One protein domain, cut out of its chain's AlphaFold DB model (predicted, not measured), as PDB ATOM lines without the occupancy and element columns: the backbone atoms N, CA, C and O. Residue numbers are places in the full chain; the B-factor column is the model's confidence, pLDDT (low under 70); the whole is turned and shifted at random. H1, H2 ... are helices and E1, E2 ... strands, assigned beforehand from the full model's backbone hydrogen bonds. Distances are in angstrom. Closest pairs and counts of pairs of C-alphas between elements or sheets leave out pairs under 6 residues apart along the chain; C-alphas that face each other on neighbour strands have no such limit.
ATOM      1  N   ARG A 110     209.172 184.700 324.711       72.38
ATOM      2  CA  ARG A 110     209.790 185.974 325.169       72.38
ATOM      3  C   ARG A 110     209.567 187.178 324.241       72.38
ATOM      4  O   ARG A 110     209.209 188.225 324.768       72.38
ATOM      5  N   PRO A 111     209.703 187.063 322.908       74.62
ATOM      6  CA  PRO A 111     209.368 188.166 322.007       74.62
ATOM      7  C   PRO A 111     207.896 188.584 322.117       74.62
ATOM      8  O   PRO A 111     207.596 189.771 322.128       74.62
ATOM      9  N   LEU A 112     206.990 187.613 322.288       79.25
ATOM     10  CA  LEU A 112     205.568 187.879 322.523       79.25
ATOM     11  C   LEU A 112     205.333 188.569 323.872       79.25
ATOM     12  O   LEU A 112     204.487 189.446 323.955       79.25
ATOM     13  N   LEU A 113     206.095 188.221 324.913       84.69
ATOM     14  CA  LEU A 113     206.037 188.894 326.213       84.69
ATOM     15  C   LEU A 113     206.586 190.322 326.148       84.69
ATOM     16  O   LEU A 113     206.028 191.199 326.794       84.69
ATOM     17  N   TRP A 114     207.641 190.575 325.370       85.50
ATOM     18  CA  TRP A 114     208.138 191.931 325.127       85.50
ATOM     19  C   TRP A 114     207.132 192.767 324.342       85.50
ATOM     20  O   TRP A 114     206.888 193.911 324.710       85.50
ATOM     21  N   LEU A 115     206.516 192.187 323.309       88.38
ATOM     22  CA  LEU A 115     205.454 192.837 322.546       88.38
ATOM     23  C   LEU A 115     204.248 193.141 323.441       88.38
ATOM     24  O   LEU A 115     203.793 194.277 323.488       88.38
ATOM     25  N   LEU A 116     203.779 192.159 324.214       91.06
ATOM     26  CA  LEU A 116     202.685 192.337 325.166       91.06
ATOM     27  C   LEU A 116     203.035 193.381 326.234       91.06
ATOM     28  O   LEU A 116     202.212 194.230 326.552       91.06
ATOM     29  N   GLY A 117     204.258 193.350 326.764       93.69
ATOM     30  CA  GLY A 117     204.747 194.330 327.731       93.69
ATOM     31  C   GLY A 117     204.807 195.743 327.150       93.69
ATOM     32  O   GLY A 117     204.423 196.689 327.830       93.69
ATOM     33  N   ALA A 118     205.222 195.885 325.889       94.81
ATOM     34  CA  ALA A 118     205.189 197.156 325.178       94.81
ATOM     35  C   ALA A 118     203.745 197.643 324.988       94.81
ATOM     36  O   ALA A 118     203.471 198.789 325.325       94.81
ATOM     37  N   ILE A 119     202.821 196.772 324.562       96.00
ATOM     38  CA  ILE A 119     201.391 197.098 324.417       96.00
ATOM     39  C   ILE A 119     200.795 197.567 325.749       96.00
ATOM     40  O   ILE A 119     200.099 198.577 325.805       96.00
ATOM     41  N   VAL A 120     201.068 196.853 326.844       97.44
ATOM     42  CA  VAL A 120     200.562 197.213 328.177       97.44
ATOM     43  C   VAL A 120     201.150 198.545 328.641       97.44
ATOM     44  O   VAL A 120     200.414 199.399 329.131       97.44
ATOM     45  N   LEU A 121     202.457 198.753 328.464       97.44
ATOM     46  CA  LEU A 121     203.107 200.009 328.825       97.44
ATOM     47  C   LEU A 121     202.543 201.184 328.017       97.44
ATOM     48  O   LEU A 121     202.233 202.221 328.597       97.44
ATOM     49  N   GLY A 122     202.383 201.019 326.703       96.94
ATOM     50  CA  GLY A 122     201.810 202.052 325.846       96.94
ATOM     51  C   GLY A 122     200.360 202.334 326.205       96.94
ATOM     52  O   GLY A 122     199.996 203.496 326.360       96.94
ATOM     53  N   ALA A 123     199.556 201.299 326.469       97.50
ATOM     54  CA  ALA A 123     198.189 201.466 326.949       97.50
ATOM     55  C   ALA A 123     198.121 202.322 328.221       97.50
ATOM     56  O   ALA A 123     197.277 203.209 328.302       97.50
ATOM     57  N   ILE A 124     199.021 202.096 329.186       97.88
ATOM     58  CA  ILE A 124     199.098 202.889 330.423       97.88
ATOM     59  C   ILE A 124     199.487 204.341 330.118       97.88
ATOM     60  O   ILE A 124     198.838 205.256 330.618       97.88
ATOM     61  N   VAL A 125     200.512 204.564 329.288       97.38
ATOM     62  CA  VAL A 125     200.974 205.919 328.939       97.38
ATOM     63  C   VAL A 125     199.881 206.711 328.217       97.38
ATOM     64  O   VAL A 125     199.618 207.853 328.590       97.38
ATOM     65  N   PHE A 126     199.225 206.122 327.215       96.88
ATOM     66  CA  PHE A 126     198.184 206.807 326.445       96.88
ATOM     67  C   PHE A 126     196.891 206.989 327.242       96.88
ATOM     68  O   PHE A 126     196.261 208.037 327.129       96.88
ATOM     69  N   TRP A 127     196.533 206.029 328.101       96.81
ATOM     70  CA  TRP A 127     195.421 206.191 329.036       96.81
ATOM     71  C   TRP A 127     195.663 207.355 329.997       96.81
ATOM     72  O   TRP A 127     194.795 208.205 330.167       96.81
ATOM     73  N   GLU A 128     196.854 207.445 330.587       96.62
ATOM     74  CA  GLU A 128     197.185 208.542 331.496       96.62
ATOM     75  C   GLU A 128     197.237 209.888 330.747       96.62
ATOM     76  O   GLU A 128     196.724 210.894 331.236       96.62
ATOM     77  N   ALA A 129     197.763 209.907 329.518       95.19
ATOM     78  CA  ALA A 129     197.747 211.088 328.658       95.19
ATOM     79  C   ALA A 129     196.316 211.577 328.359       95.19
ATOM     80  O   ALA A 129     196.047 212.781 328.413       95.19
ATOM     81  N   ASP A 130     195.386 210.665 328.086       94.19
ATOM     82  CA  ASP A 130     193.969 210.977 327.874       94.19
ATOM     83  C   ASP A 130     193.301 211.566 329.121       94.19
ATOM     84  O   ASP A 130     192.573 212.551 329.023       94.19
ATOM     85  N   ARG A 131     193.633 211.070 330.323       93.38
ATOM     86  CA  ARG A 131     193.119 211.641 331.585       93.38
ATOM     87  C   ARG A 131     193.517 213.103 331.789       93.38
ATOM     88  O   ARG A 131     192.746 213.861 332.373       93.38
ATOM     89  N   TYR A 132     194.680 213.516 331.283       91.50
ATOM     90  CA  TYR A 132     195.114 214.921 331.269       91.50
ATOM     91  C   TYR A 132     194.646 215.693 330.016       91.50
ATOM     92  O   TYR A 132     195.041 216.845 329.781       91.50
ATOM     93  N   GLY A 133     193.807 215.073 329.183       90.81
ATOM     94  CA  GLY A 133     193.295 215.613 327.926       90.81
ATOM     95  C   GLY A 133     194.391 215.898 326.902       90.81
ATOM     96  O   GLY A 133     194.248 216.833 326.119       90.81
ATOM     97  N   ILE A 134     195.529 215.201 326.983       94.19
ATOM     98  CA  ILE A 134     196.634 215.314 326.022       94.19
ATOM     99  C   ILE A 134     196.256 214.594 324.728       94.19
ATOM    100  O   ILE A 134     196.585 215.086 323.654       94.19
ATOM    101  N   MET A 135     195.547 213.467 324.815       93.62
ATOM    102  CA  MET A 135     195.028 212.771 323.638       93.62
ATOM    103  C   MET A 135     193.820 213.524 323.079       93.62
ATOM    104  O   MET A 135     192.867 213.810 323.799       93.62
ATOM    105  N   VAL A 136     193.873 213.860 321.791       91.44
ATOM    106  CA  VAL A 136     192.820 214.611 321.100       91.44
ATOM    107  C   VAL A 136     192.443 213.941 319.776       91.44
ATOM    108  O   VAL A 136     193.253 213.201 319.205       91.44
ATOM    109  N   PRO A 137     191.239 214.216 319.244       92.00
ATOM    110  CA  PRO A 137     190.848 213.794 317.909       92.00
ATOM    111  C   PRO A 137     191.835 214.290 316.847       92.00
ATOM    112  O   PRO A 137     192.157 215.477 316.775       92.00
ATOM    113  N   ALA A 138     192.296 213.381 315.992       90.38
ATOM    114  CA  ALA A 138     193.234 213.681 314.913       90.38
ATOM    115  C   ALA A 138     192.562 214.303 313.677       90.38
ATOM    116  O   ALA A 138     193.211 214.981 312.884       90.38
ATOM    117  N   LYS A 139     191.261 214.055 313.469       88.62
ATOM    118  CA  LYS A 139     190.560 214.489 312.251       88.62
ATOM    119  C   LYS A 139     190.141 215.957 312.344       88.62
ATOM    120  O   LYS A 139     189.346 216.318 313.208       88.62
ATOM    121  N   GLU A 140     190.570 216.760 311.371       83.44
ATOM    122  CA  GLU A 140     190.254 218.195 311.270       83.44
ATOM    123  C   GLU A 140     188.750 218.492 311.361       83.44
ATOM    124  O   GLU A 140     188.347 219.421 312.054       83.44
ATOM    125  N   ARG A 141     187.908 217.643 310.748       83.38
ATOM    126  CA  ARG A 141     186.441 217.781 310.791       83.38
ATOM    127  C   ARG A 141     185.887 217.962 312.206       83.38
ATOM    128  O   ARG A 141     184.893 218.651 312.376       83.38
ATOM    129  N   ILE A 142     186.531 217.375 313.219       84.81
ATOM    130  CA  ILE A 142     186.087 217.473 314.612       84.81
ATOM    131  C   ILE A 142     186.275 218.886 315.157       84.81
ATOM    132  O   ILE A 142     185.395 219.390 315.847       84.81
ATOM    133  N   TYR A 143     187.345 219.572 314.764       81.56
ATOM    134  CA  TYR A 143     187.588 220.965 315.144       81.56
ATOM    135  C   TYR A 143     186.634 221.951 314.455       81.56
ATOM    136  O   TYR A 143     186.501 223.079 314.914       81.56
ATOM    137  N   MET A 144     185.936 221.526 313.396       82.31
ATOM    138  CA  MET A 144     184.913 222.328 312.715       82.31
ATOM    139  C   MET A 144     183.517 222.175 313.348       82.31
ATOM    140  O   MET A 144     182.620 222.966 313.061       82.31
ATOM    141  N   HIS A 145     183.307 221.181 314.222       78.38
ATOM    142  CA  HIS A 145     182.033 221.004 314.917       78.38
ATOM    143  C   HIS A 145     181.916 221.965 316.105       78.38
ATOM    144  O   HIS A 145     182.713 221.924 317.045       78.38
ATOM    145  N   ALA A 146     180.859 222.784 316.104       77.81
ATOM    146  CA  ALA A 146     180.589 223.765 317.157       77.81
ATOM    147  C   ALA A 146     180.517 223.136 318.562       77.81
ATOM    148  O   ALA A 146     180.960 223.749 319.534       77.81
ATOM    149  N   ASP A 147     180.022 221.902 318.678       79.62
ATOM    150  CA  ASP A 147     179.940 221.175 319.951       79.62
ATOM    151  C   ASP A 147     181.315 220.790 320.514       79.62
ATOM    152  O   ASP A 147     181.526 220.842 321.728       79.62
ATOM    153  N   TYR A 148     182.279 220.463 319.651       82.00
ATOM    154  CA  TYR A 148     183.641 220.174 320.091       82.00
ATOM    155  C   TYR A 148     184.365 221.461 320.497       82.00
ATOM    156  O   TYR A 148     184.949 221.525 321.573       82.00
ATOM    157  N   VAL A 149     184.252 222.524 319.698       79.44
ATOM    158  CA  VAL A 149     184.896 223.814 320.004       79.44
ATOM    159  C   VAL A 149     184.346 224.433 321.293       79.44
ATOM    160  O   VAL A 149     185.107 224.968 322.095       79.44
ATOM    161  N   SER A 150     183.031 224.350 321.516       78.88
ATOM    162  CA  SER A 150     182.385 224.979 322.676       78.88
ATOM    163  C   SER A 150     182.409 224.116 323.939       78.88
ATOM    164  O   SER A 150     182.614 224.642 325.031       78.88
ATOM    165  N   LYS A 151     182.190 222.802 323.817       80.81
ATOM    166  CA  LYS A 151     181.970 221.897 324.959       80.81
ATOM    167  C   LYS A 151     182.984 220.759 325.038       80.81
ATOM    168  O   LYS A 151     182.853 219.914 325.918       80.81
ATOM    169  N   HIS A 152     183.962 220.707 324.127       80.25
ATOM    170  CA  HIS A 152     184.876 219.567 323.970       80.25
ATOM    171  C   HIS A 152     184.121 218.238 323.818       80.25
ATOM    172  O   HIS A 152     184.603 217.173 324.203       80.25
ATOM    173  N   HIS A 153     182.905 218.299 323.266       82.94
ATOM    174  CA  HIS A 153     182.067 217.129 323.090       82.94
ATOM    175  C   HIS A 153     182.437 216.423 321.788       82.94
ATOM    176  O   HIS A 153     182.391 217.012 320.708       82.94
ATOM    177  N   ILE A 154     182.817 215.154 321.899       84.31
ATOM    178  CA  ILE A 154     183.176 214.321 320.755       84.31
ATOM    179  C   ILE A 154     181.893 213.690 320.198       84.31
ATOM    180  O   ILE A 154     181.151 213.084 320.979       84.31
ATOM    181  N   PRO A 155     181.621 213.797 318.882       84.06
ATOM    182  CA  PRO A 155     180.451 213.177 318.268       84.06
ATOM    183  C   PRO A 155     180.364 211.675 318.588       84.06
ATOM    184  O   PRO A 155     181.396 210.999 318.550       84.06
ATOM    185  N   PRO A 156     179.164 211.114 318.840       83.38
ATOM    186  CA  PRO A 156     179.002 209.690 319.160       83.38
ATOM    187  C   PRO A 156     179.535 208.738 318.079       83.38
ATOM    188  O   PRO A 156     179.918 207.612 318.382       83.38
ATOM    189  N   GLU A 157     179.561 209.200 316.829       86.00
ATOM    190  CA  GLU A 157     180.059 208.477 315.654       86.00
ATOM    191  C   GLU A 157     181.593 208.405 315.599       86.00
ATOM    192  O   GLU A 157     182.152 207.612 314.841       86.00
ATOM    193  N   TYR A 158     182.297 209.240 316.373       86.62
ATOM    194  CA  TYR A 158     183.752 209.212 316.416       86.62
ATOM    195  C   TYR A 158     184.234 208.003 317.229       86.62
ATOM    196  O   TYR A 158     183.810 207.840 318.379       86.62
ATOM    197  N   PRO A 159     185.141 207.167 316.688       89.75
ATOM    198  CA  PRO A 159     185.646 206.004 317.402       89.75
ATOM    199  C   PRO A 159     186.251 206.389 318.749       89.75
ATOM    200  O   PRO A 159     187.195 207.182 318.828       89.75
ATOM    201  N   ARG A 160     185.712 205.804 319.823       89.94
ATOM    202  CA  ARG A 160     186.295 205.941 321.158       89.94
ATOM    203  C   ARG A 160     187.645 205.225 321.203       89.94
ATOM    204  O   ARG A 160     187.792 204.184 320.561       89.94
ATOM    205  N   PRO A 161     188.609 205.758 321.961       90.56
ATOM    206  CA  PRO A 161     189.931 205.179 321.999       90.56
ATOM    207  C   PRO A 161     189.909 203.896 322.827       90.56
ATOM    208  O   PRO A 161     189.372 203.853 323.937       90.56
ATOM    209  N   VAL A 162     190.538 202.851 322.299       95.12
ATOM    210  CA  VAL A 162     190.845 201.633 323.049       95.12
ATOM    211  C   VAL A 162     192.359 201.560 323.194       95.12
ATOM    212  O   VAL A 162     193.049 201.058 322.312       95.12
ATOM    213  N   TRP A 163     192.896 202.076 324.304       95.50
ATOM    214  CA  TRP A 163     194.341 202.311 324.473       95.50
ATOM    215  C   TRP A 163     195.252 201.096 324.238       95.50
ATOM    216  O   TRP A 163     196.300 201.273 323.621       95.50
ATOM    217  N   PRO A 164     194.882 199.860 324.634       96.19
ATOM    218  CA  PRO A 164     195.652 198.676 324.253       96.19
ATOM    219  C   PRO A 164     195.691 198.428 322.742       96.19
ATOM    220  O   PRO A 164     196.733 198.051 322.216       96.19
ATOM    221  N   ILE A 165     194.580 198.665 322.037       95.25
ATOM    222  CA  ILE A 165     194.508 198.521 320.578       95.25
ATOM    223  C   ILE A 165     195.305 199.644 319.918       95.25
ATOM    224  O   ILE A 165     196.117 199.350 319.056       95.25
ATOM    225  N   TYR A 166     195.166 200.891 320.378       95.75
ATOM    226  CA  TYR A 166     195.975 202.024 319.911       95.75
ATOM    227  C   TYR A 166     197.480 201.761 320.074       95.75
ATOM    228  O   TYR A 166     198.261 201.963 319.152       95.75
ATOM    229  N   SER A 167     197.906 201.251 321.233       96.56
ATOM    230  CA  SER A 167     199.309 200.893 321.465       96.56
ATOM    231  C   SER A 167     199.780 199.762 320.548       96.56
ATOM    232  O   SER A 167     200.903 199.817 320.054       96.56
ATOM    233  N   ALA A 168     198.938 198.756 320.297       95.75
ATOM    234  CA  ALA A 168     199.248 197.685 319.353       95.75
ATOM    235  C   ALA A 168     199.329 198.189 317.902       95.75
ATOM    236  O   ALA A 168     200.241 197.785 317.188       95.75
ATOM    237  N   ASP A 169     198.434 199.090 317.499       94.69
ATOM    238  CA  ASP A 169     198.380 199.717 316.172       94.69
ATOM    239  C   ASP A 169     199.705 200.424 315.852       94.69
ATOM    240  O   ASP A 169     200.359 200.156 314.849       94.69
ATOM    241  N   LEU A 170     200.209 201.211 316.809       94.62
ATOM    242  CA  LEU A 170     201.501 201.888 316.685       94.62
ATOM    243  C   LEU A 170     202.705 200.931 316.624       94.62
ATOM    244  O   LEU A 170     203.738 201.278 316.051       94.62
ATOM    245  N   LEU A 171     202.615 199.754 317.250       93.56
ATOM    246  CA  LEU A 171     203.706 198.772 317.300       93.56
ATOM    247  C   LEU A 171     203.775 197.874 316.066       93.56
ATOM    248  O   LEU A 171     204.825 197.278 315.814       93.56
ATOM    249  N   LEU A 172     202.670 197.726 315.338       92.00
ATOM    250  CA  LEU A 172     202.522 196.759 314.259       92.00
ATOM    251  C   LEU A 172     202.506 197.481 312.903       92.00
ATOM    252  O   LEU A 172     201.438 197.741 312.365       92.00
ATOM    253  N   PRO A 173     203.667 197.730 312.269       87.25
ATOM    254  CA  PRO A 173     203.755 198.580 311.074       87.25
ATOM    255  C   PRO A 173     202.991 198.061 309.844       87.25
ATOM    256  O   PRO A 173     202.853 198.783 308.861       87.25
ATOM    257  N   PHE A 174     202.541 196.805 309.865       86.44
ATOM    258  CA  PHE A 174     201.832 196.155 308.760       86.44
ATOM    259  C   PHE A 174     200.363 195.841 309.074       86.44
ATOM    260  O   PHE A 174     199.678 195.283 308.219       86.44
ATOM    261  N   VAL A 175     199.890 196.131 310.289       87.81
ATOM    262  CA  VAL A 175     198.516 195.852 310.718       87.81
ATOM    263  C   VAL A 175     197.854 197.177 311.046       87.81
ATOM    264  O   VAL A 175     198.260 197.829 311.995       87.81
ATOM    265  N   ASP A 176     196.835 197.542 310.274       87.50
ATOM    266  CA  ASP A 176     196.025 198.732 310.524       87.50
ATOM    267  C   ASP A 176     194.816 198.343 311.389       87.50
ATOM    268  O   ASP A 176     193.894 197.659 310.929       87.50
ATOM    269  N   LEU A 177     194.849 198.721 312.668       89.25
ATOM    270  CA  LEU A 177     193.730 198.583 313.611       89.25
ATOM    271  C   LEU A 177     192.860 199.848 313.649       89.25
ATOM    272  O   LEU A 177     191.889 199.908 314.414       89.25
ATOM    273  N   ALA A 178     193.188 200.838 312.816       88.88
ATOM    274  CA  ALA A 178     192.477 202.085 312.611       88.88
ATOM    275  C   ALA A 178     192.246 202.899 313.894       88.88
ATOM    276  O   ALA A 178     191.237 203.589 313.996       88.88
ATOM    277  N   GLN A 179     193.129 202.834 314.891       89.44
ATOM    278  CA  GLN A 179     193.064 203.656 316.107       89.44
ATOM    279  C   GLN A 179     193.996 204.870 316.019       89.44
ATOM    280  O   GLN A 179     193.604 205.971 316.420       89.44
ATOM    281  N   ASP A 180     195.198 204.689 315.470       87.31
ATOM    282  CA  ASP A 180     196.226 205.729 315.349       87.31
ATOM    283  C   ASP A 180     195.779 206.918 314.477       87.31
ATOM    284  O   ASP A 180     196.107 208.075 314.732       87.31
ATOM    285  N   SER A 181     194.920 206.652 313.494       88.81
ATOM    286  CA  SER A 181     194.405 207.651 312.563       88.81
ATOM    287  C   SER A 181     193.312 208.553 313.152       88.81
ATOM    288  O   SER A 181     192.904 209.524 312.497       88.81
ATOM    289  N   TYR A 182     192.827 208.249 314.366       91.75
ATOM    290  CA  TYR A 182     191.771 208.996 315.061       91.75
ATOM    291  C   TYR A 182     192.254 209.722 316.314       91.75
ATOM    292  O   TYR A 182     191.605 210.685 316.721       91.75
ATOM    293  N   TRP A 183     193.366 209.326 316.919       93.69
ATOM    294  CA  TRP A 183     193.821 209.905 318.180       93.69
ATOM    295  C   TRP A 183     195.286 210.290 318.077       93.69
ATOM    296  O   TRP A 183     196.105 209.492 317.646       93.69
ATOM    297  N   ILE A 184     195.620 211.515 318.472       93.94
ATOM    298  CA  ILE A 184     197.004 211.992 318.501       93.94
ATOM    299  C   ILE A 184     197.273 212.773 319.788       93.94
ATOM    300  O   ILE A 184     196.362 213.411 320.323       93.94
ATOM    301  N   PRO A 185     198.514 212.759 320.295       94.38
ATOM    302  CA  PRO A 185     198.903 213.630 321.392       94.38
ATOM    303  C   PRO A 185     198.974 215.091 320.928       94.38
ATOM    304  O   PRO A 185     199.647 215.427 319.951       94.38
ATOM    305  N   SER A 186     198.294 215.976 321.655       90.62
ATOM    306  CA  SER A 186     198.347 217.422 321.458       90.62
ATOM    307  C   SER A 186     199.484 218.046 322.256       90.62
ATOM    308  O   SER A 186     199.642 217.818 323.457       90.62
ATOM    309  N   ILE A 187     200.247 218.903 321.586       89.88
ATOM    310  CA  ILE A 187     201.300 219.716 322.201       89.88
ATOM    311  C   ILE A 187     200.720 221.067 322.663       89.88
ATOM    312  O   ILE A 187     201.145 221.636 323.673       89.88
ATOM    313  N   THR A 188     199.714 221.575 321.948       85.31
ATOM    314  CA  THR A 188     199.124 222.897 322.174       85.31
ATOM    315  C   THR A 188     198.413 222.954 323.523       85.31
ATOM    316  O   THR A 188     197.493 222.185 323.791       85.31
ATOM    317  N   GLY A 189     198.839 223.874 324.392       80.50
ATOM    318  CA  GLY A 189     198.242 224.060 325.719       80.50
ATOM    319  C   GLY A 189     198.583 222.971 326.747       80.50
ATOM    320  O   GLY A 189     198.040 223.001 327.847       80.50
ATOM    321  N   LYS A 190     199.481 222.025 326.422       86.94
ATOM    322  CA  LYS A 190     199.880 220.906 327.304       86.94
ATOM    323  C   LYS A 190     201.321 220.989 327.815       86.94
ATOM    324  O   LYS A 190     201.766 220.125 328.570       86.94
ATOM    325  N   GLY A 191     202.054 222.035 327.429       89.12
ATOM    326  CA  GLY A 191     203.427 222.275 327.872       89.12
ATOM    327  C   GLY A 191     204.375 221.124 327.521       89.12
ATOM    328  O   GLY A 191     204.280 220.519 326.455       89.12
ATOM    329  N   TRP A 192     205.299 220.813 328.432       91.06
ATOM    330  CA  TRP A 192     206.288 219.747 328.234       91.06
ATOM    331  C   TRP A 192     205.670 218.339 328.250       91.06
ATOM    332  O   TRP A 192     206.200 217.441 327.601       91.06
ATOM    333  N   ALA A 193     204.538 218.144 328.937       92.19
ATOM    334  CA  ALA A 193     203.873 216.844 329.024       92.19
ATOM    335  C   ALA A 193     203.373 216.363 327.651       92.19
ATOM    336  O   ALA A 193     203.571 215.201 327.303       92.19
ATOM    337  N   GLY A 194     202.814 217.268 326.836       93.12
ATOM    338  CA  GLY A 194     202.418 216.952 325.458       93.12
ATOM    339  C   GLY A 194     203.600 216.467 324.614       93.12
ATOM    340  O   GLY A 194     203.516 215.427 323.966       93.12
ATOM    341  N   TRP A 195     204.748 217.149 324.707       94.94
ATOM    342  CA  TRP A 195     205.980 216.729 324.028       94.94
ATOM    343  C   TRP A 195     206.472 215.352 324.467       94.94
ATOM    344  O   TRP A 195     206.881 214.559 323.622       94.94
ATOM    345  N   VAL A 196     206.426 215.052 325.767       95.81
ATOM    346  CA  VAL A 196     206.859 213.749 326.288       95.81
ATOM    347  C   VAL A 196     206.015 212.617 325.711       95.81
ATOM    348  O   VAL A 196     206.578 211.615 325.272       95.81
ATOM    349  N   VAL A 197     204.691 212.782 325.646       96.44
ATOM    350  CA  VAL A 197     203.799 211.766 325.064       96.44
ATOM    351  C   VAL A 197     204.035 211.621 323.558       96.44
ATOM    352  O   VAL A 197     204.105 210.498 323.062       96.44
ATOM    353  N   THR A 198     204.241 212.722 322.827       95.06
ATOM    354  CA  THR A 198     204.562 212.678 321.389       95.06
ATOM    355  C   THR A 198     205.888 211.969 321.111       95.06
ATOM    356  O   THR A 198     205.963 211.110 320.233       95.06
ATOM    357  N   ILE A 199     206.936 212.275 321.882       96.25
ATOM    358  CA  ILE A 199     208.235 211.603 321.760       96.25
ATOM    359  C   ILE A 199     208.091 210.117 322.095       96.25
ATOM    360  O   ILE A 199     208.606 209.276 321.358       96.25
ATOM    361  N   TYR A 200     207.365 209.780 323.166       96.88
ATOM    362  CA  TYR A 200     207.078 208.391 323.516       96.88
ATOM    363  C   TYR A 200     206.384 207.655 322.366       96.88
ATOM    364  O   TYR A 200     206.820 206.567 322.000       96.88
ATOM    365  N   MET A 201     205.363 208.262 321.755       96.31
ATOM    366  CA  MET A 201     204.647 207.699 320.610       96.31
ATOM    367  C   MET A 201     205.599 207.368 319.451       96.31
ATOM    368  O   MET A 201     205.579 206.248 318.947       96.31
ATOM    369  N   TRP A 202     206.483 208.291 319.063       95.94
ATOM    370  CA  TRP A 202     207.464 208.034 318.000       95.94
ATOM    371  C   TRP A 202     208.474 206.949 318.364       95.94
ATOM    372  O   TRP A 202     208.803 206.114 317.522       95.94
ATOM    373  N   LEU A 203     208.951 206.923 319.612       96.50
ATOM    374  CA  LEU A 203     209.824 205.852 320.097       96.50
ATOM    375  C   LEU A 203     209.109 204.494 320.078       96.50
ATOM    376  O   LEU A 203     209.733 203.484 319.756       96.50
ATOM    377  N   HIS A 204     207.810 204.472 320.375       95.69
ATOM    378  CA  HIS A 204     206.971 203.278 320.324       95.69
ATOM    379  C   HIS A 204     206.830 202.745 318.891       95.69
ATOM    380  O   HIS A 204     207.091 201.568 318.649       95.69
ATOM    381  N   ILE A 205     206.541 203.628 317.927       94.88
ATOM    382  CA  ILE A 205     206.502 203.289 316.494       94.88
ATOM    383  C   ILE A 205     207.863 202.756 316.034       94.88
ATOM    384  O   ILE A 205     207.959 201.682 315.437       94.88
ATOM    385  N   ALA A 206     208.948 203.473 316.346       94.75
ATOM    386  CA  ALA A 206     210.301 203.069 315.974       94.75
ATOM    387  C   ALA A 206     210.678 201.700 316.565       94.75
ATOM    388  O   ALA A 206     211.310 200.886 315.888       94.75
ATOM    389  N   PHE A 207     210.260 201.416 317.800       93.25
ATOM    390  CA  PHE A 207     210.440 200.108 318.419       93.25
ATOM    391  C   PHE A 207     209.724 199.001 317.632       93.25
ATOM    392  O   PHE A 207     210.338 197.966 317.371       93.25
ATOM    393  N   GLY A 208     208.483 199.232 317.188       91.56
ATOM    394  CA  GLY A 208     207.734 198.311 316.325       91.56
ATOM    395  C   GLY A 208     208.459 197.982 315.015       91.56
ATOM    396  O   GLY A 208     208.616 196.812 314.650       91.56
ATOM    397  N   TRP A 209     209.007 199.002 314.348       92.06
ATOM    398  CA  TRP A 209     209.823 198.834 313.139       92.06
ATOM    399  C   TRP A 209     211.107 198.036 313.390       92.06
ATOM    400  O   TRP A 209     211.417 197.110 312.637       92.06
ATOM    401  N   ILE A 210     211.844 198.353 314.459       89.25
ATOM    402  CA  ILE A 210     213.081 197.643 314.824       89.25
ATOM    403  C   ILE A 210     212.780 196.179 315.161       89.25
ATOM    404  O   ILE A 210     213.468 195.282 314.672       89.25
ATOM    405  N   ALA A 211     211.745 195.922 315.963       86.50
ATOM    406  CA  ALA A 211     211.334 194.572 316.333       86.50
ATOM    407  C   ALA A 211     210.930 193.752 315.098       86.50
ATOM    408  O   ALA A 211     211.364 192.607 314.954       86.50
ATOM    409  N   SER A 212     210.183 194.354 314.170       86.62
ATOM    410  CA  SER A 212     209.776 193.723 312.910       86.62
ATOM    411  C   SER A 212     210.975 193.388 312.021       86.62
ATOM    412  O   SER A 212     211.101 192.259 311.543       86.62
ATOM    413  N   ALA A 213     211.909 194.328 311.850       86.69
ATOM    414  CA  ALA A 213     213.123 194.104 311.070       86.69
ATOM    415  C   ALA A 213     213.993 192.987 311.669       86.69
ATOM    416  O   ALA A 213     214.490 192.129 310.940       86.69
ATOM    417  N   LEU A 214     214.141 192.955 312.997       82.38
ATOM    418  CA  LEU A 214     214.885 191.906 313.696       82.38
ATOM    419  C   LEU A 214     214.199 190.541 313.598       82.38
ATOM    420  O   LEU A 214     214.887 189.530 313.466       82.38
ATOM    421  N   PHE A 215     212.868 190.495 313.624       79.19
ATOM    422  CA  PHE A 215     212.111 189.262 313.429       79.19
ATOM    423  C   PHE A 215     212.332 188.685 312.025       79.19
ATOM    424  O   PHE A 215     212.699 187.516 311.888       79.19
ATOM    425  N   VAL A 216     212.209 189.520 310.987       81.31
ATOM    426  CA  VAL A 216     212.468 189.123 309.593       81.31
ATOM    427  C   VAL A 216     213.927 188.708 309.401       81.31
ATOM    428  O   VAL A 216     214.192 187.663 308.805       81.31
ATOM    429  N   ALA A 217     214.883 189.470 309.938       74.50
ATOM    430  CA  ALA A 217     216.305 189.125 309.904       74.50
ATOM    431  C   ALA A 217     216.602 187.799 310.629       74.50
ATOM    432  O   ALA A 217     217.415 187.007 310.160       74.50
ATOM    433  N   GLY A 218     215.918 187.528 311.744       69.81
ATOM    434  CA  GLY A 218     216.024 186.270 312.479       69.81
ATOM    435  C   GLY A 218     215.527 185.075 311.667       69.81
ATOM    436  O   GLY A 218     216.225 184.069 311.580       69.81
ATOM    437  N   ILE A 219     214.360 185.187 311.025       71.69
ATOM    438  CA  ILE A 219     213.816 184.118 310.172       71.69
ATOM    439  C   ILE A 219     214.698 183.909 308.937       71.69
ATOM    440  O   ILE A 219     215.094 182.786 308.639       71.69
ATOM    441  N   THR A 220     215.057 184.979 308.231       70.88
ATOM    442  CA  THR A 220     215.869 184.891 307.004       70.88
ATOM    443  C   THR A 220     217.308 184.446 307.268       70.88
ATOM    444  O   THR A 220     217.866 183.676 306.488       70.88
ATOM    445  N   GLY A 221     217.904 184.863 308.387       59.59
ATOM    446  CA  GLY A 221     219.219 184.400 308.828       59.59
ATOM    447  C   GLY A 221     219.247 182.910 309.181       59.59
ATOM    448  O   GLY A 221     220.293 182.276 309.049       59.59
TER     449      GLY A 221
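This is residues 110 to 221 of the 226 residues of an uncharacterized protein of Magnetospirillum sp. XM-1 (UniProt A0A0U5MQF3). Two long helices, H1 and H5, run side by side in opposite directions, and a shorter helix, H4, crosses both of them. A tiny sheet of two strands, E1 and E2, sits near the last residues of H1 and the first part of H5, and the short helices H2 and H3 lie beyond it at one end of the domain. The last residues of H5, 216 to 221, stick out at the other end. The printed part has 112 residues, with five named helices and two named strands in the order H1, E1, H2, H3, H4, E2, H5; the sheet is antiparallel and the class is mostly helix. The whole is elongated, spanning 56 by 29 by 19 A, and only just compact, close to loose, with a radius of gyration of the C-alphas of 15.7 A.

H1 is residues 110 to 131, 31.3 A from first to last C-alpha, and begins with C-alpha 110 at (209.790, 185.974, 325.169). E1 is residues 135 to 137, H2 residues 140 to 143 and H3 residues 146 to 151. H4, residues 163 to 171, is 12.3 A long and begins with C-alpha 163 at (194.341, 202.311, 324.473). E2 is residues 183 to 185. H5, residues 191 to 221, is the longest helix at 45.2 A and ends with C-alpha 221 at (219.219, 184.400, 308.828).

H1 touches H5 at a shallow tilt of 17 degrees, opposite ways, with residues 122 to 129 alone; the closest C-alphas, of Ala 129 and Val 197, are 7.1 A apart. H1 touches H4 with residues 118 to 127 alone, at a steep tilt of 56 degrees, opposite ways; the closest C-alphas, of Ala 123 and Pro 164, are 4.6 A apart. H5 touches H4 with residues 201 to 209 alone, at a steep tilt of 54 degrees, the same way; the closest C-alphas, of Leu 171 and Gly 208, are 4.2 A apart. The packing of these helices is mostly crossed, but only just, with 1 of 3 touching pairs at a shallow tilt. E1 and E2 are antiparallel neighbours at 135 degrees, with N 136 and O 184 within hydrogen-bond range at 2.9 A and N 184 and O 136 at 3.0 A. The closest C-alphas of H1 and E1, those of Ala 129 and Met 135, are 6.0 A apart, and those of E2 and H5, Pro 185 and Thr 198, are 5.7 A apart. H2 and H3 are close but not clearly touching, with the C-alphas of Tyr 143 and Val 149 closest at 6.2 A; both are apart from H1 and H5. In H1, H3 and H4 every O i to N i+4 pair is within hydrogen-bond range, in H5 26 of 27 are, and H2 is too short for such a pair.

The two C-alphas farthest apart, those of Ser 150 and Gly 221, are 56.5 A apart. The printed part has no cut. The links from H3 to H4 and from H4 to E2 are long, with 11 residues each. The mean pLDDT of the printed part is 88.9, and residues 218 and 221 are under 70.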